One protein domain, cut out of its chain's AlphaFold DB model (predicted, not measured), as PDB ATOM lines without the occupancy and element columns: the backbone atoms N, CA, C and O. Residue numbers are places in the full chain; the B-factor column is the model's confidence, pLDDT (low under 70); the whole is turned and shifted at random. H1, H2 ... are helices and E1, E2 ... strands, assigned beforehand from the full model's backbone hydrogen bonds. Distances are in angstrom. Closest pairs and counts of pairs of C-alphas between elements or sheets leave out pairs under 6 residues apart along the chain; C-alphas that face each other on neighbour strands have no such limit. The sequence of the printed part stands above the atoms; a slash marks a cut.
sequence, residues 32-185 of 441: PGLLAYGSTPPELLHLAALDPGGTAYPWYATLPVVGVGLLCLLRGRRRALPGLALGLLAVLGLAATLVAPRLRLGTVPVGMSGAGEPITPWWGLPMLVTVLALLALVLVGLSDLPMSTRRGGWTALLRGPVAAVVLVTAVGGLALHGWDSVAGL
ATOM      1  N   PRO A  32      11.147 -31.129 -41.512       76.56
ATOM      2  CA  PRO A  32      11.102 -29.680 -41.657       76.56
ATOM      3  C   PRO A  32       9.683 -29.119 -41.498       76.56
ATOM      4  O   PRO A  32       8.778 -29.451 -42.261       76.56
ATOM      5  N   GLY A  33       9.492 -28.245 -40.509       76.56
ATOM      6  CA  GLY A  33       8.221 -27.566 -40.247       76.56
ATOM      7  C   GLY A  33       7.204 -28.389 -39.450       76.56
ATOM      8  O   GLY A  33       6.113 -27.897 -39.184       76.56
ATOM      9  N   LEU A  34       7.554 -29.609 -39.027       84.69
ATOM     10  CA  LEU A  34       6.687 -30.467 -38.211       84.69
ATOM     11  C   LEU A  34       6.898 -30.288 -36.706       84.69
ATOM     12  O   LEU A  34       6.258 -30.975 -35.914       84.69
ATOM     13  N   LEU A  35       7.796 -29.389 -36.305       88.25
ATOM     14  CA  LEU A  35       8.235 -29.235 -34.925       88.25
ATOM     15  C   LEU A  35       7.950 -27.852 -34.366       88.25
ATOM     16  O   LEU A  35       8.111 -26.824 -35.030       88.25
ATOM     17  N   ALA A  36       7.624 -27.839 -33.082       86.88
ATOM     18  CA  ALA A  36       7.524 -26.646 -32.278       86.88
ATOM     19  C   ALA A  36       8.638 -26.637 -31.220       86.88
ATOM     20  O   ALA A  36       8.891 -27.628 -30.535       86.88
ATOM     21  N   TYR A  37       9.348 -25.512 -31.128       86.50
ATOM     22  CA  TYR A  37      10.396 -25.284 -30.132       86.50
ATOM     23  C   TYR A  37       9.774 -24.457 -29.013       86.50
ATOM     24  O   TYR A  37       9.269 -23.370 -29.298       86.50
ATOM     25  N   GLY A  38       9.739 -24.994 -27.791       74.75
ATOM     26  CA  GLY A  38       9.232 -24.259 -26.628       74.75
ATOM     27  C   GLY A  38       7.735 -23.954 -26.634       74.75
ATOM     28  O   GLY A  38       7.293 -23.055 -25.924       74.75
ATOM     29  N   SER A  39       6.927 -24.655 -27.438       68.81
ATOM     30  CA  SER A  39       5.504 -24.322 -27.547       68.81
ATOM     31  C   SER A  39       4.733 -24.621 -26.272       68.81
ATOM     32  O   SER A  39       4.806 -25.731 -25.734       68.81
ATOM     33  N   THR A  40       3.888 -23.676 -25.883       70.12
ATOM     34  CA  THR A  40       2.795 -23.916 -24.951       70.12
ATOM     35  C   THR A  40       1.700 -24.759 -25.615       70.12
ATOM     36  O   THR A  40       1.479 -24.660 -26.827       70.12
ATOM     37  N   PRO A  41       1.023 -25.635 -24.852       71.50
ATOM     38  CA  PRO A  41      -0.129 -26.368 -25.360       71.50
ATOM     39  C   PRO A  41      -1.241 -25.395 -25.793       71.50
ATOM     40  O   PRO A  41      -1.373 -24.326 -25.192       71.50
ATOM     41  N   PRO A  42      -2.043 -25.752 -26.812       74.81
ATOM     42  CA  PRO A  42      -3.119 -24.893 -27.290       74.81
ATOM     43  C   PRO A  42      -4.190 -24.704 -26.211       74.81
ATOM     44  O   PRO A  42      -4.562 -25.652 -25.511       74.81
ATOM     45  N   GLU A  43      -4.709 -23.483 -26.096       82.06
ATOM     46  CA  GLU A  43      -5.844 -23.193 -25.222       82.06
ATOM     47  C   GLU A  43      -7.115 -23.907 -25.708       82.06
ATOM     48  O   GLU A  43      -7.313 -24.133 -26.905       82.06
ATOM     49  N   LEU A  44      -8.022 -24.234 -24.779       81.12
ATOM     50  CA  LEU A  44      -9.277 -24.932 -25.096       81.12
ATOM     51  C   LEU A  44     -10.125 -24.185 -26.133       81.12
ATOM     52  O   LEU A  44     -10.764 -24.818 -26.973       81.12
ATOM     53  N   LEU A  45     -10.109 -22.851 -26.104       78.00
ATOM     54  CA  LEU A  45     -10.843 -22.033 -27.062       78.00
ATOM     55  C   LEU A  45     -10.268 -22.159 -28.481       78.00
ATOM     56  O   LEU A  45     -11.032 -22.259 -29.438       78.00
ATOM     57  N   HIS A  46      -8.941 -22.224 -28.621       77.81
ATOM     58  CA  HIS A  46      -8.279 -22.409 -29.918       77.81
ATOM     59  C   HIS A  46      -8.573 -23.799 -30.493       77.81
ATOM     60  O   HIS A  46      -8.859 -23.940 -31.682       77.81
ATOM     61  N   LEU A  47      -8.613 -24.820 -29.632       79.44
ATOM     62  CA  LEU A  47      -9.027 -26.166 -30.023       79.44
ATOM     63  C   LEU A  47     -10.482 -26.207 -30.507       79.44
ATOM     64  O   LEU A  47     -10.768 -26.815 -31.537       79.44
ATOM     65  N   ALA A  48     -11.398 -25.536 -29.801       77.38
ATOM     66  CA  ALA A  48     -12.804 -25.441 -30.198       77.38
ATOM     67  C   ALA A  48     -12.989 -24.675 -31.521       77.38
ATOM     68  O   ALA A  48     -13.881 -24.997 -32.306       77.38
ATOM     69  N   ALA A  49     -12.124 -23.696 -31.783       77.50
ATOM     70  CA  ALA A  49     -12.088 -22.928 -33.019       77.50
ATOM     71  C   ALA A  49     -11.411 -23.662 -34.192       77.50
ATOM     72  O   ALA A  49     -11.365 -23.105 -35.286       77.50
ATOM     73  N   LEU A  50     -10.899 -24.885 -34.002       78.88
ATOM     74  CA  LEU A  50     -10.073 -25.595 -34.991       78.88
ATOM     75  C   LEU A  50      -8.898 -24.754 -35.520       78.88
ATOM     76  O   LEU A  50      -8.508 -24.885 -36.681       78.88
ATOM     77  N   ASP A  51      -8.357 -23.878 -34.679       79.31
ATOM     78  CA  ASP A  51      -7.209 -23.049 -35.018       79.31
ATOM     79  C   ASP A  51      -5.970 -23.951 -35.125       79.31
ATOM     80  O   ASP A  51      -5.645 -24.586 -34.129       79.31
ATOM     81  N   PRO A  52      -5.277 -24.066 -36.276       73.00
ATOM     82  CA  PRO A  52      -4.036 -24.838 -36.392       73.00
ATOM     83  C   PRO A  52      -2.811 -24.125 -35.774       73.00
ATOM     84  O   PRO A  52      -1.695 -24.645 -35.850       73.00
ATOM     85  N   GLY A  53      -3.001 -22.953 -35.163       69.38
ATOM     86  CA  GLY A  53      -1.988 -22.103 -34.540       69.38
ATOM     87  C   GLY A  53      -1.858 -20.763 -35.267       69.38
ATOM     88  O   GLY A  53      -2.157 -20.671 -36.449       69.38
ATOM     89  N   GLY A  54      -1.385 -19.719 -34.579       62.94
ATOM     90  CA  GLY A  54      -1.265 -18.355 -35.120       62.94
ATOM     91  C   GLY A  54      -1.654 -17.300 -34.083       62.94
ATOM     92  O   GLY A  54      -2.054 -17.650 -32.974       62.94
ATOM     93  N   THR A  55      -1.502 -16.013 -34.406       57.78
ATOM     94  CA  THR A  55      -1.840 -14.912 -33.484       57.78
ATOM     95  C   THR A  55      -3.279 -14.416 -33.630       57.78
ATOM     96  O   THR A  55      -3.812 -13.837 -32.685       57.78
ATOM     97  N   ALA A  56      -3.942 -14.684 -34.758       58.25
ATOM     98  CA  ALA A  56      -5.335 -14.311 -34.984       58.25
ATOM     99  C   ALA A  56      -6.080 -15.349 -35.842       58.25
ATOM    100  O   ALA A  56      -6.055 -15.290 -37.073       58.25
ATOM    101  N   TYR A  57      -6.800 -16.281 -35.204       64.50
ATOM    102  CA  TYR A  57      -7.694 -17.197 -35.914       64.50
ATOM    103  C   TYR A  57      -9.175 -16.833 -35.702       64.50
ATOM    104  O   TYR A  57      -9.653 -16.793 -34.563       64.50
ATOM    105  N   PRO A  58      -9.949 -16.560 -36.772       66.50
ATOM    106  CA  PRO A  58     -11.349 -16.176 -36.651       66.50
ATOM    107  C   PRO A  58     -12.234 -17.392 -36.353       66.50
ATOM    108  O   PRO A  58     -12.758 -18.032 -37.260       66.50
ATOM    109  N   TRP A  59     -12.452 -17.687 -35.069       69.12
ATOM    110  CA  TRP A  59     -13.299 -18.792 -34.581       69.12
ATOM    111  C   TRP A  59     -14.707 -18.836 -35.207       69.12
ATOM    112  O   TRP A  59     -15.302 -19.900 -35.378       69.12
ATOM    113  N   TYR A  60     -15.237 -17.678 -35.600       68.44
ATOM    114  CA  TYR A  60     -16.532 -17.549 -36.268       68.44
ATOM    115  C   TYR A  60     -16.556 -18.154 -37.680       68.44
ATOM    116  O   TYR A  60     -17.628 -18.498 -38.177       68.44
ATOM    117  N   ALA A  61     -15.399 -18.307 -38.329       67.75
ATOM    118  CA  ALA A  61     -15.302 -18.905 -39.652       67.75
ATOM    119  C   ALA A  61     -15.449 -20.434 -39.590       67.75
ATOM    120  O   ALA A  61     -16.105 -21.013 -40.452       67.75
ATOM    121  N   THR A  62     -14.899 -21.099 -38.571       72.38
ATOM    122  CA  THR A  62     -14.823 -22.571 -38.481       72.38
ATOM    123  C   THR A  62     -16.001 -23.238 -37.786       72.38
ATOM    124  O   THR A  62     -16.344 -24.368 -38.146       72.38
ATOM    125  N   LEU A  63     -16.677 -22.556 -36.857       75.56
ATOM    126  CA  LEU A  63     -17.863 -23.095 -36.176       75.56
ATOM    127  C   LEU A  63     -18.960 -23.610 -37.137       75.56
ATOM    128  O   LEU A  63     -19.477 -24.708 -36.904       75.56
ATOM    129  N   PRO A  64     -19.300 -22.912 -38.244       75.31
ATOM    130  CA  PRO A  64     -20.249 -23.427 -39.232       75.31
ATOM    131  C   PRO A  64     -19.794 -24.737 -39.883       75.31
ATOM    132  O   PRO A  64     -20.617 -25.619 -40.121       75.31
ATOM    133  N   VAL A  65     -18.492 -24.899 -40.147       74.75
ATOM    134  CA  VAL A  65     -17.943 -26.119 -40.759       74.75
ATOM    135  C   VAL A  65     -18.077 -27.306 -39.807       74.75
ATOM    136  O   VAL A  65     -18.498 -28.379 -40.238       74.75
ATOM    137  N   VAL A  66     -17.804 -27.106 -38.514       78.88
ATOM    138  CA  VAL A  66     -18.014 -28.130 -37.476       78.88
ATOM    139  C   VAL A  66     -19.486 -28.531 -37.411       78.88
ATOM    140  O   VAL A  66     -19.810 -29.714 -37.519       78.88
ATOM    141  N   GLY A  67     -20.385 -27.550 -37.286       79.38
ATOM    142  CA  GLY A  67     -21.822 -27.797 -37.177       79.38
ATOM    143  C   GLY A  67     -22.382 -28.541 -38.390       79.38
ATOM    144  O   GLY A  67     -23.071 -29.550 -38.238       79.38
ATOM    145  N   VAL A  68     -22.046 -28.096 -39.605       77.62
ATOM    146  CA  VAL A  68     -22.493 -28.744 -40.847       77.62
ATOM    147  C   VAL A  68     -21.879 -30.138 -40.992       77.62
ATOM    148  O   VAL A  68     -22.598 -31.073 -41.339       77.62
ATOM    149  N   GLY A  69     -20.591 -30.314 -40.686       77.50
ATOM    150  CA  GLY A  69     -19.915 -31.611 -40.765       77.50
ATOM    151  C   GLY A  69     -20.552 -32.659 -39.852       77.50
ATOM    152  O   GLY A  69     -20.855 -33.767 -40.301       77.50
ATOM    153  N   LEU A  70     -20.846 -32.291 -38.600       80.81
ATOM    154  CA  LEU A  70     -21.546 -33.155 -37.643       80.81
ATOM    155  C   LEU A  70     -22.979 -33.473 -38.095       80.81
ATOM    156  O   LEU A  70     -23.407 -34.626 -38.040       80.81
ATOM    157  N   LEU A  71     -23.718 -32.484 -38.607       79.38
ATOM    158  CA  LEU A  71     -25.065 -32.702 -39.147       79.38
ATOM    159  C   LEU A  71     -25.062 -33.651 -40.356       79.38
ATOM    160  O   LEU A  71     -25.972 -34.472 -40.497       79.38
ATOM    161  N   CYS A  72     -24.049 -33.559 -41.220       75.00
ATOM    162  CA  CYS A  72     -23.857 -34.466 -42.349       75.00
ATOM    163  C   CYS A  72     -23.525 -35.892 -41.886       75.00
ATOM    164  O   CYS A  72     -24.087 -36.844 -42.433       75.00
ATOM    165  N   LEU A  73     -22.696 -36.043 -40.847       76.75
ATOM    166  CA  LEU A  73     -22.389 -37.339 -40.233       76.75
ATOM    167  C   LEU A  73     -23.655 -38.018 -39.684       76.75
ATOM    168  O   LEU A  73     -23.880 -39.199 -39.938       76.75
ATOM    169  N   LEU A  74     -24.520 -37.263 -38.999       79.00
ATOM    170  CA  LEU A  74     -25.764 -37.778 -38.410       79.00
ATOM    171  C   LEU A  74     -26.839 -38.136 -39.455       79.00
ATOM    172  O   LEU A  74     -27.675 -39.006 -39.212       79.00
ATOM    173  N   ARG A  75     -26.844 -37.480 -40.625       72.81
ATOM    174  CA  ARG A  75     -27.847 -37.701 -41.686       72.81
ATOM    175  C   ARG A  75     -27.484 -38.809 -42.683       72.81
ATOM    176  O   ARG A  75     -28.378 -39.392 -43.299       72.81
ATOM    177  N   GLY A  76     -26.198 -39.100 -42.875       64.50
ATOM    178  CA  GLY A  76     -25.691 -39.941 -43.966       64.50
ATOM    179  C   GLY A  76     -25.878 -41.455 -43.792       64.50
ATOM    180  O   GLY A  76     -24.899 -42.183 -43.680       64.50
ATOM    181  N   ARG A  77     -27.112 -41.985 -43.845       62.62
ATOM    182  CA  ARG A  77     -27.357 -43.448 -43.740       62.62
ATOM    183  C   ARG A  77     -26.820 -44.273 -44.921       62.62
ATOM    184  O   ARG A  77     -26.434 -45.418 -44.729       62.62
ATOM    185  N   ARG A  78     -26.781 -43.718 -46.142       61.09
ATOM    186  CA  ARG A  78     -26.349 -44.441 -47.366       61.09
ATOM    187  C   ARG A  78     -24.828 -44.522 -47.546       61.09
ATOM    188  O   ARG A  78     -24.353 -45.321 -48.342       61.09
ATOM    189  N   ARG A  79     -24.073 -43.708 -46.805       65.81
ATOM    190  CA  ARG A  79     -22.604 -43.622 -46.837       65.81
ATOM    191  C   ARG A  79     -22.026 -43.700 -45.420       65.81
ATOM    192  O   ARG A  79     -21.058 -43.016 -45.098       65.81
ATOM    193  N   ALA A  80     -22.636 -44.537 -44.581       72.00
ATOM    194  CA  ALA A  80     -22.286 -44.650 -43.168       72.00
ATOM    195  C   ALA A  80     -20.810 -45.021 -42.964       72.00
ATOM    196  O   ALA A  80     -20.149 -44.419 -42.131       72.00
ATOM    197  N   LEU A  81     -20.259 -45.939 -43.768       80.12
ATOM    198  CA  LEU A  81     -18.857 -46.362 -43.667       80.12
ATOM    199  C   LEU A  81     -17.842 -45.227 -43.925       80.12
ATOM    200  O   LEU A  81     -17.034 -44.967 -43.035       80.12
ATOM    201  N   PRO A  82     -17.856 -44.515 -45.071       82.25
ATOM    202  CA  PRO A  82     -16.924 -43.405 -45.286       82.25
ATOM    203  C   PRO A  82     -17.191 -42.223 -44.345       82.25
ATOM    204  O   PRO A  82     -16.243 -41.566 -43.931       82.25
ATOM    205  N   GLY A  83     -18.448 -41.973 -43.955       83.25
ATOM    206  CA  GLY A  83     -18.776 -40.971 -42.938       83.25
ATOM    207  C   GLY A  83     -18.161 -41.305 -41.576       83.25
ATOM    208  O   GLY A  83     -17.489 -40.466 -40.986       83.25
ATOM    209  N   LEU A  84     -18.311 -42.547 -41.109       85.31
ATOM    210  CA  LEU A  84     -17.690 -43.035 -39.875       85.31
ATOM    211  C   LEU A  84     -16.163 -42.995 -39.950       85.31
ATOM    212  O   LEU A  84     -15.533 -42.574 -38.988       85.31
ATOM    213  N   ALA A  85     -15.566 -43.378 -41.083       89.00
ATOM    214  CA  ALA A  85     -14.118 -43.317 -41.270       89.00
ATOM    215  C   ALA A  85     -13.587 -41.876 -41.183       89.00
ATOM    216  O   ALA A  85     -12.594 -41.630 -40.504       89.00
ATOM    217  N   LEU A  86     -14.268 -40.911 -41.814       90.00
ATOM    218  CA  LEU A  86     -13.905 -39.494 -41.724       90.00
ATOM    219  C   LEU A  86     -14.164 -38.917 -40.325       90.00
ATOM    220  O   LEU A  86     -13.353 -38.140 -39.831       90.00
ATOM    221  N   GLY A  87     -15.254 -39.314 -39.665       88.62
ATOM    222  CA  GLY A  87     -15.531 -38.934 -38.277       88.62
ATOM    223  C   GLY A  87     -14.461 -39.458 -37.318       88.62
ATOM    224  O   GLY A  87     -13.948 -38.702 -36.498       88.62
ATOM    225  N   LEU A  88     -14.058 -40.723 -37.471       92.69
ATOM    226  CA  LEU A  88     -12.960 -41.320 -36.714       92.69
ATOM    227  C   LEU A  88     -11.639 -40.597 -36.997       92.69
ATOM    228  O   LEU A  88     -10.911 -40.294 -36.060       92.69
ATOM    229  N   LEU A  89     -11.351 -40.266 -38.260       93.94
ATOM    230  CA  LEU A  89     -10.159 -39.501 -38.636       93.94
ATOM    231  C   LEU A  89     -10.141 -38.113 -37.977       93.94
ATOM    232  O   LEU A  89      -9.096 -37.693 -37.487       93.94
ATOM    233  N   ALA A  90     -11.288 -37.428 -37.911       91.19
ATOM    234  CA  ALA A  90     -11.416 -36.146 -37.224       91.19
ATOM    235  C   ALA A  90     -11.162 -36.277 -35.711       91.19
ATOM    236  O   ALA A  90     -10.411 -35.494 -35.138       91.19
ATOM    237  N   VAL A  91     -11.729 -37.303 -35.066       92.38
ATOM    238  CA  VAL A  91     -11.504 -37.570 -33.634       92.38
ATOM    239  C   VAL A  91     -10.045 -37.934 -33.353       92.38
ATOM    240  O   VAL A  91      -9.469 -37.437 -32.388       92.38
ATOM    241  N   LEU A  92      -9.425 -38.764 -34.195       94.88
ATOM    242  CA  LEU A  92      -8.016 -39.139 -34.066       94.88
ATOM    243  C   LEU A  92      -7.086 -37.939 -34.274       94.88
ATOM    244  O   LEU A  92      -6.128 -37.787 -33.520       94.88
ATOM    245  N   GLY A  93      -7.379 -37.066 -35.242       92.31
ATOM    246  CA  GLY A  93      -6.651 -35.810 -35.438       92.31
ATOM    247  C   GLY A  93      -6.757 -34.892 -34.217       92.31
ATOM    248  O   GLY A  93      -5.747 -34.388 -33.722       92.31
ATOM    249  N   LEU A  94      -7.953 -34.742 -33.645       91.06
ATOM    250  CA  LEU A  94      -8.153 -33.936 -32.441       91.06
ATOM    251  C   LEU A  94      -7.416 -34.534 -31.232       91.06
ATOM    252  O   LEU A  94      -6.731 -33.817 -30.501       91.06
ATOM    253  N   ALA A  95      -7.486 -35.854 -31.048       92.06
ATOM    254  CA  ALA A  95      -6.748 -36.553 -29.999       92.06
ATOM    255  C   ALA A  95      -5.228 -36.384 -30.167       92.06
ATOM    256  O   ALA A  95      -4.529 -36.065 -29.205       92.06
ATOM    257  N   ALA A  96      -4.713 -36.517 -31.392       91.50
ATOM    258  CA  ALA A  96      -3.303 -36.298 -31.702       91.50
ATOM    259  C   ALA A  96      -2.871 -34.846 -31.434       91.50
ATOM    260  O   ALA A  96      -1.765 -34.625 -30.948       91.50
ATOM    261  N   THR A  97      -3.751 -33.867 -31.654       90.38
ATOM    262  CA  THR A  97      -3.507 -32.451 -31.332       90.38
ATOM    263  C   THR A  97      -3.282 -32.233 -29.834       90.38
ATOM    264  O   THR A  97      -2.380 -31.498 -29.439       90.38
ATOM    265  N   LEU A  98      -4.052 -32.919 -28.984       90.00
ATOM    266  CA  LEU A  98      -3.904 -32.865 -27.524       90.00
ATOM    267  C   LEU A  98      -2.646 -33.587 -27.019       90.00
ATOM    268  O   LEU A  98      -2.089 -33.223 -25.981       90.00
ATOM    269  N   VAL A  99      -2.221 -34.634 -27.727       91.25
ATOM    270  CA  VAL A  99      -1.046 -35.440 -27.371       91.25
ATOM    271  C   VAL A  99       0.250 -34.787 -27.851       91.25
ATOM    272  O   VAL A  99       1.234 -34.821 -27.117       91.25
ATOM    273  N   ALA A 100       0.250 -34.148 -29.025       89.62
ATOM    274  CA  ALA A 100       1.419 -33.528 -29.650       89.62
ATOM    275  C   ALA A 100       2.286 -32.692 -28.682       89.62
ATOM    276  O   ALA A 100       3.442 -33.057 -28.487       89.62
ATOM    277  N   PRO A 101       1.778 -31.667 -27.966       88.56
ATOM    278  CA  PRO A 101       2.613 -30.841 -27.085       88.56
ATOM    279  C   PRO A 101       3.137 -31.584 -25.843       88.56
ATOM    280  O   PRO A 101       3.974 -31.055 -25.115       88.56
ATOM    281  N   ARG A 102       2.651 -32.802 -25.569       88.62
ATOM    282  CA  ARG A 102       3.106 -33.643 -24.451       88.62
ATOM    283  C   ARG A 102       4.233 -34.595 -24.853       88.62
ATOM    284  O   ARG A 102       4.910 -35.129 -23.976       88.62
ATOM    285  N   LEU A 103       4.448 -34.806 -26.152       89.31
ATOM    286  CA  LEU A 103       5.515 -35.655 -26.670       89.31
ATOM    287  C   LEU A 103       6.815 -34.856 -26.772       89.31
ATOM    288  O   LEU A 103       6.925 -33.939 -27.580       89.31
ATOM    289  N   ARG A 104       7.813 -35.225 -25.967       89.56
ATOM    290  CA  ARG A 104       9.158 -34.639 -26.033       89.56
ATOM    291  C   ARG A 104      10.006 -35.444 -27.010       89.56
ATOM    292  O   ARG A 104      10.379 -36.572 -26.708       89.56
ATOM    293  N   LEU A 105      10.290 -34.859 -28.169       87.94
ATOM    294  CA  LEU A 105      11.133 -35.466 -29.204       87.94
ATOM    295  C   LEU A 105      12.617 -35.144 -29.010       87.94
ATOM    296  O   LEU A 105      13.476 -35.877 -29.483       87.94
ATOM    297  N   GLY A 106      12.919 -34.052 -28.312       87.00
ATOM    298  CA  GLY A 106      14.284 -33.627 -28.034       87.00
ATOM    299  C   GLY A 106      14.317 -32.325 -27.249       87.00
ATOM    300  O   GLY A 106      13.305 -31.883 -26.701       87.00
ATOM    301  N   THR A 107      15.486 -31.701 -27.216       87.75
ATOM    302  CA  THR A 107      15.723 -30.390 -26.610       87.75
ATOM    303  C   THR A 107      16.282 -29.447 -27.658       87.75
ATOM    304  O   THR A 107      17.032 -29.863 -28.539       87.75
ATOM    305  N   VAL A 108      15.898 -28.173 -27.592       87.31
ATOM    306  CA  VAL A 108      16.394 -27.151 -28.514       87.31
ATOM    307  C   VAL A 108      17.908 -26.991 -28.306       87.31
ATOM    308  O   VAL A 108      18.328 -26.670 -27.192       87.31
ATOM    309  N   PRO A 109      18.731 -27.184 -29.353       82.75
ATOM    310  CA  PRO A 109      20.180 -27.124 -29.249       82.75
ATOM    311  C   PRO A 109      20.710 -25.775 -28.780       82.75
ATOM    312  O   PRO A 109      20.129 -24.717 -29.043       82.75
ATOM    313  N   VAL A 110      21.900 -25.828 -28.187       82.38
ATOM    314  CA  VAL A 110      22.698 -24.661 -27.798       82.38
ATOM    315  C   VAL A 110      22.837 -23.669 -28.959       82.38
ATOM    316  O   VAL A 110      22.964 -24.060 -30.121       82.38
ATOM    317  N   GLY A 111      22.817 -22.370 -28.654       75.69
ATOM    318  CA  GLY A 111      22.981 -21.311 -29.654       75.69
ATOM    319  C   GLY A 111      21.771 -21.042 -30.549       75.69
ATOM    320  O   GLY A 111      21.915 -20.330 -31.539       75.69
ATOM    321  N   MET A 112      20.599 -21.596 -30.235       78.19
ATOM    322  CA  MET A 112      19.328 -21.210 -30.857       78.19
ATOM    323  C   MET A 112      18.400 -20.544 -29.841       78.19
ATOM    324  O   MET A 112      18.528 -20.744 -28.633       78.19
ATOM    325  N   SER A 113      17.451 -19.752 -30.340       77.25
ATOM    326  CA  SER A 113      16.372 -19.188 -29.525       77.25
ATOM    327  C   SER A 113      15.593 -20.314 -28.837       77.25
ATOM    328  O   SER A 113      15.166 -21.248 -29.519       77.25
ATOM    329  N   GLY A 114      15.408 -20.222 -27.517       79.12
ATOM    330  CA  GLY A 114      14.760 -21.274 -26.724       79.12
ATOM    331  C   GLY A 114      15.678 -22.447 -26.353       79.12
ATOM    332  O   GLY A 114      15.187 -23.517 -26.023       79.12
ATOM    333  N   ALA A 115      17.011 -22.304 -26.420       81.88
ATOM    334  CA  ALA A 115      17.949 -23.384 -26.082       81.88
ATOM    335  C   ALA A 115      17.640 -24.063 -24.727       81.88
ATOM    336  O   ALA A 115      17.561 -23.412 -23.682       81.88
ATOM    337  N   GLY A 116      17.538 -25.392 -24.735       82.25
ATOM    338  CA  GLY A 116      17.155 -26.215 -23.582       82.25
ATOM    339  C   GLY A 116      15.647 -26.418 -23.397       82.25
ATOM    340  O   GLY A 116      15.254 -27.274 -22.607       82.25
ATOM    341  N   GLU A 117      14.794 -25.697 -24.127       88.25
ATOM    342  CA  GLU A 117      13.354 -25.965 -24.148       88.25
ATOM    343  C   GLU A 117      13.051 -27.300 -24.848       88.25
ATOM    344  O   GLU A 117      13.835 -27.762 -25.685       88.25
ATOM    345  N   PRO A 118      11.923 -27.957 -24.526       90.25
ATOM    346  CA  PRO A 118      11.528 -29.174 -25.214       90.25
ATOM    347  C   PRO A 118      11.171 -28.894 -26.679       90.25
ATOM    348  O   PRO A 118      10.516 -27.903 -27.013       90.25
ATOM    349  N   ILE A 119      11.566 -29.827 -27.541       90.00
ATOM    350  CA  ILE A 119      11.085 -29.946 -28.914       90.00
ATOM    351  C   ILE A 119       9.893 -30.895 -28.903       90.00
ATOM    352  O   ILE A 119      10.006 -32.038 -28.449       90.00
ATOM    353  N   THR A 120       8.766 -30.429 -29.425       90.75
ATOM    354  CA  THR A 120       7.523 -31.197 -29.528       90.75
ATOM    355  C   THR A 120       7.032 -31.219 -30.978       90.75
ATOM    356  O   THR A 120       7.391 -30.339 -31.767       90.75
ATOM    357  N   PRO A 121       6.214 -32.210 -31.373       89.25
ATOM    358  CA  PRO A 121       5.471 -32.142 -32.620       89.25
ATOM    359  C   PRO A 121       4.613 -30.875 -32.671       89.25
ATOM    360  O   PRO A 121       3.941 -30.516 -31.700       89.25
ATOM    361  N   TRP A 122       4.590 -30.219 -33.826       88.38
ATOM    362  CA  TRP A 122       3.703 -29.097 -34.069       88.38
ATOM    363  C   TRP A 122       2.256 -29.589 -34.109       88.38
ATOM    364  O   TRP A 122       1.836 -30.328 -35.002       88.38
ATOM    365  N   TRP A 123       1.485 -29.162 -33.116       87.25
ATOM    366  CA  TRP A 123       0.095 -29.563 -32.922       87.25
ATOM    367  C   TRP A 123      -0.841 -29.077 -34.047       87.25
ATOM    368  O   TRP A 123      -1.924 -29.630 -34.222       87.25
ATOM    369  N   GLY A 124      -0.414 -28.109 -34.866       85.19
ATOM    370  CA  GLY A 124      -1.173 -27.647 -36.028       85.19
ATOM    371  C   GLY A 124      -1.365 -28.715 -37.105       85.19
ATOM    372  O   GLY A 124      -2.429 -28.780 -37.714       85.19
ATOM    373  N   LEU A 125      -0.399 -29.619 -37.303       85.94
ATOM    374  CA  LEU A 125      -0.516 -30.692 -38.299       85.94
ATOM    375  C   LEU A 125      -1.711 -31.634 -38.026       85.94
ATOM    376  O   LEU A 125      -2.552 -31.793 -38.915       85.94
ATOM    377  N   PRO A 126      -1.841 -32.262 -36.840       89.44
ATOM    378  CA  PRO A 126      -3.011 -33.089 -36.544       89.44
ATOM    379  C   PRO A 126      -4.322 -32.280 -36.500       89.44
ATOM    380  O   PRO A 126      -5.384 -32.818 -36.837       89.44
ATOM    381  N   MET A 127      -4.270 -30.978 -36.193       87.75
ATOM    382  CA  MET A 127      -5.437 -30.099 -36.311       87.75
ATOM    383  C   MET A 127      -5.875 -29.931 -37.775       87.75
ATOM    384  O   MET A 127      -7.058 -30.070 -38.086       87.75
ATOM    385  N   LEU A 128      -4.937 -29.737 -38.708       86.19
ATOM    386  CA  LEU A 128      -5.233 -29.661 -40.144       86.19
ATOM    387  C   LEU A 128      -5.875 -30.952 -40.675       86.19
ATOM    388  O   LEU A 128      -6.778 -30.885 -41.508       86.19
ATOM    389  N   VAL A 129      -5.471 -32.122 -40.165       89.75
ATOM    390  CA  VAL A 129      -6.129 -33.406 -40.485       89.75
ATOM    391  C   VAL A 129      -7.588 -33.404 -40.024       89.75
ATOM    392  O   VAL A 129      -8.470 -33.831 -40.773       89.75
ATOM    393  N   THR A 130      -7.858 -32.872 -38.831       89.12
ATOM    394  CA  THR A 130      -9.217 -32.731 -38.284       89.12
ATOM    395  C   THR A 130     -10.076 -31.823 -39.162       89.12
ATOM    396  O   THR A 130     -11.178 -32.204 -39.563       89.12
ATOM    397  N   VAL A 131      -9.547 -30.654 -39.535       85.00
ATOM    398  CA  VAL A 131     -10.212 -29.700 -40.435       85.00
ATOM    399  C   VAL A 131     -10.502 -30.341 -41.792       85.00
ATOM    400  O   VAL A 131     -11.625 -30.254 -42.288       85.00
ATOM    401  N   LEU A 132      -9.526 -31.034 -42.385       86.81
ATOM    402  CA  LEU A 132      -9.685 -31.689 -43.682       86.81
ATOM    403  C   LEU A 132     -10.751 -32.793 -43.642       86.81
ATOM    404  O   LEU A 132     -11.563 -32.896 -44.563       86.81
ATOM    405  N   ALA A 133     -10.784 -33.591 -42.573       89.56
ATOM    406  CA  ALA A 133     -11.787 -34.632 -42.381       89.56
ATOM    407  C   ALA A 133     -13.204 -34.048 -42.257       89.56
ATOM    408  O   ALA A 133     -14.142 -34.565 -42.870       89.56
ATOM    409  N   LEU A 134     -13.361 -32.932 -41.537       86.56
ATOM    410  CA  LEU A 134     -14.635 -32.217 -41.427       86.56
ATOM    411  C   LEU A 134     -15.065 -31.601 -42.761       86.56
ATOM    412  O   LEU A 134     -16.217 -31.760 -43.160       86.56
ATOM    413  N   LEU A 135     -14.152 -30.973 -43.505       83.75
ATOM    414  CA  LEU A 135     -14.445 -30.463 -44.848       83.75
ATOM    415  C   LEU A 135     -14.865 -31.592 -45.800       83.75
ATOM    416  O   LEU A 135     -15.833 -31.444 -46.547       83.75
ATOM    417  N   ALA A 136     -14.195 -32.745 -45.740       85.38
ATOM    418  CA  ALA A 136     -14.571 -33.923 -46.514       85.38
ATOM    419  C   ALA A 136     -15.962 -34.450 -46.118       85.38
ATOM    420  O   ALA A 136     -16.757 -34.770 -47.001       85.38
ATOM    421  N   LEU A 137     -16.297 -34.478 -44.821       85.88
ATOM    422  CA  LEU A 137     -17.640 -34.829 -44.337       85.88
ATOM    423  C   LEU A 137     -18.708 -33.892 -44.896       85.88
ATOM    424  O   LEU A 137     -19.751 -34.358 -45.360       85.88
ATOM    425  N   VAL A 138     -18.434 -32.587 -44.906       82.75
ATOM    426  CA  VAL A 138     -19.343 -31.595 -45.483       82.75
ATOM    427  C   VAL A 138     -19.526 -31.836 -46.982       82.75
ATOM    428  O   VAL A 138     -20.657 -31.878 -47.456       82.75
ATOM    429  N   LEU A 139     -18.451 -32.070 -47.739       82.69
ATOM    430  CA  LEU A 139     -18.531 -32.348 -49.180       82.69
ATOM    431  C   LEU A 139     -19.303 -33.639 -49.488       82.69
ATOM    432  O   LEU A 139     -20.122 -33.664 -50.410       82.69
ATOM    433  N   VAL A 140     -19.080 -34.698 -48.706       82.56
ATOM    434  CA  VAL A 140     -19.804 -35.969 -48.833       82.56
ATOM    435  C   VAL A 140     -21.289 -35.756 -48.538       82.56
ATOM    436  O   VAL A 140     -22.126 -36.149 -49.350       82.56
ATOM    437  N   GLY A 141     -21.625 -35.070 -47.446       79.00
ATOM    438  CA  GLY A 141     -23.012 -34.776 -47.089       79.00
ATOM    439  C   GLY A 141     -23.717 -33.860 -48.094       79.00
ATOM    440  O   GLY A 141     -24.866 -34.108 -48.452       79.00
ATOM    441  N   LEU A 142     -23.017 -32.854 -48.626       77.62
ATOM    442  CA  LEU A 142     -23.514 -32.004 -49.711       77.62
ATOM    443  C   LEU A 142     -23.767 -32.808 -50.987       77.62
ATOM    444  O   LEU A 142     -24.715 -32.508 -51.710       77.62
ATOM    445  N   SER A 143     -22.953 -33.825 -51.284       76.25
ATOM    446  CA  SER A 143     -23.139 -34.668 -52.471       76.25
ATOM    447  C   SER A 143     -24.440 -35.473 -52.432       76.25
ATOM    448  O   SER A 143     -25.023 -35.709 -53.489       76.25
ATOM    449  N   ASP A 144     -24.931 -35.796 -51.235       74.81
ATOM    450  CA  ASP A 144     -26.186 -36.519 -51.030       74.81
ATOM    451  C   ASP A 144     -27.421 -35.592 -51.079       74.81
ATOM    452  O   ASP A 144     -28.554 -36.076 -51.150       74.81
ATOM    453  N   LEU A 145     -27.234 -34.262 -51.096       72.69
ATOM    454  CA  LEU A 145     -28.344 -33.322 -51.245       72.69
ATOM    455  C   LEU A 145     -28.883 -33.311 -52.686       72.69
ATOM    456  O   LEU A 145     -28.109 -33.189 -53.640       72.69
ATOM    457  N   PRO A 146     -30.212 -33.351 -52.871       69.50
ATOM    458  CA  PRO A 146     -30.837 -33.308 -54.189       69.50
ATOM    459  C   PRO A 146     -30.494 -32.015 -54.947       69.50
ATOM    460  O   PRO A 146     -30.578 -30.919 -54.403       69.50
ATOM    461  N   MET A 147     -30.147 -32.142 -56.233       67.19
ATOM    462  CA  MET A 147     -29.797 -31.005 -57.107       67.19
ATOM    463  C   MET A 147     -30.997 -30.139 -57.526       67.19
ATOM    464  O   MET A 147     -30.807 -29.032 -58.015       67.19
ATOM    465  N   SER A 148     -32.229 -30.634 -57.369       68.62
ATOM    466  CA  SER A 148     -33.450 -29.940 -57.789       68.62
ATOM    467  C   SER A 148     -34.418 -29.775 -56.624       68.62
ATOM    468  O   SER A 148     -34.756 -30.744 -55.937       68.62
ATOM    469  N   THR A 149     -34.933 -28.556 -56.467       64.44
ATOM    470  CA  THR A 149     -35.975 -28.188 -55.496       64.44
ATOM    471  C   THR A 149     -37.259 -28.998 -55.671       64.44
ATOM    472  O   THR A 149     -37.901 -29.331 -54.680       64.44
ATOM    473  N   ARG A 150     -37.575 -29.438 -56.901       61.09
ATOM    474  CA  ARG A 150     -38.731 -30.308 -57.195       61.09
ATOM    475  C   ARG A 150     -38.664 -31.696 -56.552       61.09
ATOM    476  O   ARG A 150     -39.710 -32.275 -56.297       61.09
ATOM    477  N   ARG A 151     -37.470 -32.253 -56.325       61.88
ATOM    478  CA  ARG A 151     -37.292 -33.589 -55.709       61.88
ATOM    479  C   ARG A 151     -36.803 -33.520 -54.261       61.88
ATOM    480  O   ARG A 151     -36.848 -34.523 -53.563       61.88
ATOM    481  N   GLY A 152     -36.311 -32.357 -53.834       61.81
ATOM    482  CA  GLY A 152     -35.608 -32.176 -52.565       61.81
ATOM    483  C   GLY A 152     -36.225 -31.210 -51.561       61.81
ATOM    484  O   GLY A 152     -35.711 -31.094 -50.447       61.81
ATOM    485  N   GLY A 153     -37.280 -30.485 -51.940       75.75
ATOM    486  CA  GLY A 153     -37.889 -29.466 -51.085       75.75
ATOM    487  C   GLY A 153     -36.874 -28.423 -50.597       75.75
ATOM    488  O   GLY A 153     -35.957 -28.035 -51.325       75.75
ATOM    489  N   TRP A 154     -37.009 -28.001 -49.337       69.69
ATOM    490  CA  TRP A 154     -36.152 -26.996 -48.694       69.69
ATOM    491  C   TRP A 154     -34.671 -27.405 -48.582       69.69
ATOM    492  O   TRP A 154     -33.795 -26.548 -48.534       69.69
ATOM    493  N   THR A 155     -34.355 -28.704 -48.600       68.50
ATOM    494  CA  THR A 155     -32.965 -29.182 -48.465       68.50
ATOM    495  C   THR A 155     -32.110 -28.913 -49.706       68.50
ATOM    496  O   THR A 155     -30.907 -28.690 -49.587       68.50
ATOM    497  N   ALA A 156     -32.725 -28.852 -50.893       69.56
ATOM    498  CA  ALA A 156     -32.039 -28.480 -52.131       69.56
ATOM    499  C   ALA A 156     -31.653 -26.987 -52.154       69.56
ATOM    500  O   ALA A 156     -30.614 -26.630 -52.705       69.56
ATOM    501  N   LEU A 157     -32.456 -26.127 -51.510       75.00
ATOM    502  CA  LEU A 157     -32.195 -24.685 -51.382       75.00
ATOM    503  C   LEU A 157     -30.987 -24.388 -50.483       75.00
ATOM    504  O   LEU A 157     -30.295 -23.399 -50.701       75.00
ATOM    505  N   LEU A 158     -30.687 -25.260 -49.516       72.81
ATOM    506  CA  LEU A 158     -29.564 -25.084 -48.589       72.81
ATOM    507  C   LEU A 158     -28.199 -25.450 -49.181       72.81
ATOM    508  O   LEU A 158     -27.172 -25.040 -48.646       72.81
ATOM    509  N   ARG A 159     -28.158 -26.186 -50.296       74.75
ATOM    510  CA  ARG A 159     -26.903 -26.672 -50.886       74.75
ATOM    511  C   ARG A 159     -25.971 -25.530 -51.309       74.75
ATOM    512  O   ARG A 159     -24.782 -25.577 -51.013       74.75
ATOM    513  N   GLY A 160     -26.515 -24.521 -51.991       78.00
ATOM    514  CA  GLY A 160     -25.781 -23.335 -52.446       78.00
ATOM    515  C   GLY A 160     -25.166 -22.517 -51.303       78.00
ATOM    516  O   GLY A 160     -23.946 -22.363 -51.283       78.00
ATOM    517  N   PRO A 161     -25.958 -22.030 -50.328       79.25
ATOM    518  CA  PRO A 161     -25.433 -21.232 -49.224       79.25
ATOM    519  C   PRO A 161     -24.466 -22.017 -48.331       79.25
ATOM    520  O   PRO A 161     -23.445 -21.464 -47.942       79.25
ATOM    521  N   VAL A 162     -24.704 -23.308 -48.064       76.12
ATOM    522  CA  VAL A 162     -23.752 -24.128 -47.290       76.12
ATOM    523  C   VAL A 162     -22.428 -24.294 -48.040       76.12
ATOM    524  O   VAL A 162     -21.368 -24.126 -47.445       76.12
ATOM    525  N   ALA A 163     -22.466 -24.568 -49.348       77.12
ATOM    526  CA  ALA A 163     -21.251 -24.652 -50.157       77.12
ATOM    527  C   ALA A 163     -20.496 -23.311 -50.205       77.12
ATOM    528  O   ALA A 163     -19.270 -23.301 -50.115       77.12
ATOM    529  N   ALA A 164     -21.217 -22.189 -50.301       79.31
ATOM    530  CA  ALA A 164     -20.632 -20.854 -50.272       79.31
ATOM    531  C   ALA A 164     -19.975 -20.548 -48.918       79.31
ATOM    532  O   ALA A 164     -18.832 -20.108 -48.900       79.31
ATOM    533  N   VAL A 165     -20.642 -20.842 -47.796       78.25
ATOM    534  CA  VAL A 165     -20.077 -20.665 -46.446       78.25
ATOM    535  C   VAL A 165     -18.814 -21.502 -46.272       78.25
ATOM    536  O   VAL A 165     -17.799 -20.974 -45.843       78.25
ATOM    537  N   VAL A 166     -18.827 -22.775 -46.674       75.31
ATOM    538  CA  VAL A 166     -17.646 -23.652 -46.581       75.31
ATOM    539  C   VAL A 166     -16.487 -23.115 -47.416       75.31
ATOM    540  O   VAL A 166     -15.352 -23.095 -46.943       75.31
ATOM    541  N   LEU A 167     -16.759 -22.660 -48.644       79.00
ATOM    542  CA  LEU A 167     -15.738 -22.098 -49.524       79.00
ATOM    543  C   LEU A 167     -15.165 -20.790 -48.964       79.00
ATOM    544  O   LEU A 167     -13.949 -20.632 -48.924       79.00
ATOM    545  N   VAL A 168     -16.023 -19.875 -48.511       79.06
ATOM    546  CA  VAL A 168     -15.617 -18.589 -47.925       79.06
ATOM    547  C   VAL A 168     -14.835 -18.810 -46.635       79.06
ATOM    548  O   VAL A 168     -13.791 -18.194 -46.461       79.06
ATOM    549  N   THR A 169     -15.269 -19.729 -45.770       72.25
ATOM    550  CA  THR A 169     -14.524 -20.115 -44.570       72.25
ATOM    551  C   THR A 169     -13.158 -20.688 -44.926       72.25
ATOM    552  O   THR A 169     -12.160 -20.276 -44.345       72.25
ATOM    553  N   ALA A 170     -13.088 -21.630 -45.871       72.56
ATOM    554  CA  ALA A 170     -11.831 -22.284 -46.219       72.56
ATOM    555  C   ALA A 170     -10.838 -21.299 -46.855       72.56
ATOM    556  O   ALA A 170      -9.683 -21.232 -46.441       72.56
ATOM    557  N   VAL A 171     -11.289 -20.508 -47.833       77.69
ATOM    558  CA  VAL A 171     -10.443 -19.538 -48.548       77.69
ATOM    559  C   VAL A 171     -10.108 -18.342 -47.660       77.69
ATOM    560  O   VAL A 171      -8.951 -17.938 -47.595       77.69
ATOM    561  N   GLY A 172     -11.095 -17.794 -46.951       74.88
ATOM    562  CA  GLY A 172     -10.918 -16.667 -46.040       74.88
ATOM    563  C   GLY A 172     -10.041 -17.023 -44.845       74.88
ATOM    564  O   GLY A 172      -9.134 -16.265 -44.515       74.88
ATOM    565  N   GLY A 173     -10.236 -18.204 -44.252       71.75
ATOM    566  CA  GLY A 173      -9.385 -18.720 -43.181       71.75
ATOM    567  C   GLY A 173      -7.937 -18.906 -43.633       71.75
ATOM    568  O   GLY A 173      -7.027 -18.460 -42.941       71.75
ATOM    569  N   LEU A 174      -7.714 -19.479 -44.823       72.19
ATOM    570  CA  LEU A 174      -6.372 -19.632 -45.397       72.19
ATOM    571  C   LEU A 174      -5.706 -18.275 -45.677       72.19
ATOM    572  O   LEU A 174      -4.530 -18.095 -45.372       72.19
ATOM    573  N   ALA A 175      -6.447 -17.321 -46.248       75.31
ATOM    574  CA  ALA A 175      -5.931 -15.999 -46.588       75.31
ATOM    575  C   ALA A 175      -5.568 -15.183 -45.339       75.31
ATOM    576  O   ALA A 175      -4.484 -14.607 -45.282       75.31
ATOM    577  N   LEU A 176      -6.446 -15.166 -44.329       74.44
ATOM    578  CA  LEU A 176      -6.212 -14.444 -43.075       74.44
ATOM    579  C   LEU A 176      -5.060 -15.061 -42.281       74.44
ATOM    580  O   LEU A 176      -4.163 -14.340 -41.855       74.44
ATOM    581  N   HIS A 177      -5.039 -16.389 -42.146       71.88
ATOM    582  CA  HIS A 177      -3.961 -17.085 -41.451       71.88
ATOM    583  C   HIS A 177      -2.619 -16.943 -42.183       71.88
ATOM    584  O   HIS A 177      -1.589 -16.703 -41.553       71.88
ATOM    585  N   GLY A 178      -2.622 -17.037 -43.517       73.50
ATOM    586  CA  GLY A 178      -1.432 -16.806 -44.332       73.50
ATOM    587  C   GLY A 178      -0.892 -15.388 -44.161       73.50
ATOM    588  O   GLY A 178       0.310 -15.210 -43.982       73.50
ATOM    589  N   TRP A 179      -1.773 -14.385 -44.151       78.19
ATOM    590  CA  TRP A 179      -1.387 -12.992 -43.945       78.19
ATOM    591  C   TRP A 179      -0.805 -12.742 -42.554       78.19
ATOM    592  O   TRP A 179       0.274 -12.167 -42.449       78.19
ATOM    593  N   ASP A 180      -1.476 -13.207 -41.499       73.94
ATOM    594  CA  ASP A 180      -1.010 -13.053 -40.116       73.94
ATOM    595  C   ASP A 180       0.340 -13.753 -39.897       73.94
ATOM    596  O   ASP A 180       1.253 -13.202 -39.289       73.94
ATOM    597  N   SER A 181       0.519 -14.928 -40.507       72.94
ATOM    598  CA  SER A 181       1.790 -15.657 -40.472       72.94
ATOM    599  C   SER A 181       2.935 -14.874 -41.121       72.94
ATOM    600  O   SER A 181       4.048 -14.899 -40.604       72.94
ATOM    601  N   VAL A 182       2.677 -14.164 -42.228       78.44
ATOM    602  CA  VAL A 182       3.676 -13.293 -42.872       78.44
ATOM    603  C   VAL A 182       3.900 -12.011 -42.069       78.44
ATOM    604  O   VAL A 182       5.042 -11.591 -41.898       78.44
ATOM    605  N   ALA A 183       2.838 -11.401 -41.541       78.12
ATOM    606  CA  ALA A 183       2.914 -10.191 -40.724       78.12
ATOM    607  C   ALA A 183       3.658 -10.425 -39.396       78.12
ATOM    608  O   ALA A 183       4.333  -9.529 -38.893       78.12
ATOM    609  N   GLY A 184       3.572 -11.641 -38.853       71.56
ATOM    610  CA  GLY A 184       4.290 -12.077 -37.661       71.56
ATOM    611  C   GLY A 184       5.759 -12.443 -37.895       71.56
ATOM    612  O   GLY A 184       6.460 -12.745 -36.925       71.56
ATOM    613  N   LEU A 185       6.250 -12.422 -39.143       77.38
ATOM    614  CA  LEU A 185       7.658 -12.688 -39.431       77.38
ATOM    615  C   LEU A 185       8.537 -11.598 -38.822       77.38
ATOM    616  O   LEU A 185       8.324 -10.401 -39.004       77.38
TER     617      LEU A 185
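What this domain is: This is residues 32 to 185 of the 441 residues of an uncharacterized protein of Tetrasphaera japonica T1-X7 (UniProt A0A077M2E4). What shape is this? A loose rod: the long helices H2, H3, H4 and H7 form an up-and-down bundle, each running against the one before, with the small antiparallel sheet of E1 and E2 at one end and short H5 and H6 at the other. What is printed? The printed part has 154 residues, mostly helix, in the order E1 H1 H2 H3 E2 H4 H5 H6 H7. The whole is loose, radius of gyration of the C-alphas 18.4 A, spanning 68 by 33 by 25 A.

Where its parts are: Where are the strands? E1 is residues 35 to 37, from C-alpha 35 at (8.235, -29.235, -34.925); E2 is 118 to 121. Where are the helices? H2 is residues 59 to 75, 24.9 A; H3 77 to 102, 37.4 A; H4 124 to 143, 28.3 A; H7 159 to 183, 35.6 A, ending at C-alpha 183 (2.914, -10.191, -40.724). Short ones are H1, 44 to 48, H5, 149 to 152, and H6, 154 to 157.

How they stand to each other: How is the sheet joined? N 36 and O 120 are within hydrogen-bond range at 2.8 A; the closest C-alphas of E2 and H3, Pro 121 and Ala 100, are 5.2 A apart. How do the long helices stand? H3 and H4 touch, closest C-alphas Ala 90 and Thr 130, 4.2 A, at a shallow tilt of 13 degrees, opposite ways. H2 touches H4 at Gly 69 and Val 138, closest C-alphas 4.8 A apart, and H7 at Ala 61 and Thr 169, closest C-alphas 5.1 A apart. Are the helix backbones complete? Every O i to N i+4 pair is within hydrogen-bond range in H1, H4 and H7, 11 of 13 in H2 and 18 of 22 in H3; H5 and H6 are too short for one.

The domain as a whole: Which link is long? H3 to E2, 15 residues; the printed part has no cut. Where is confidence low? 24 residues are under pLDDT 70, among them 53 to 61.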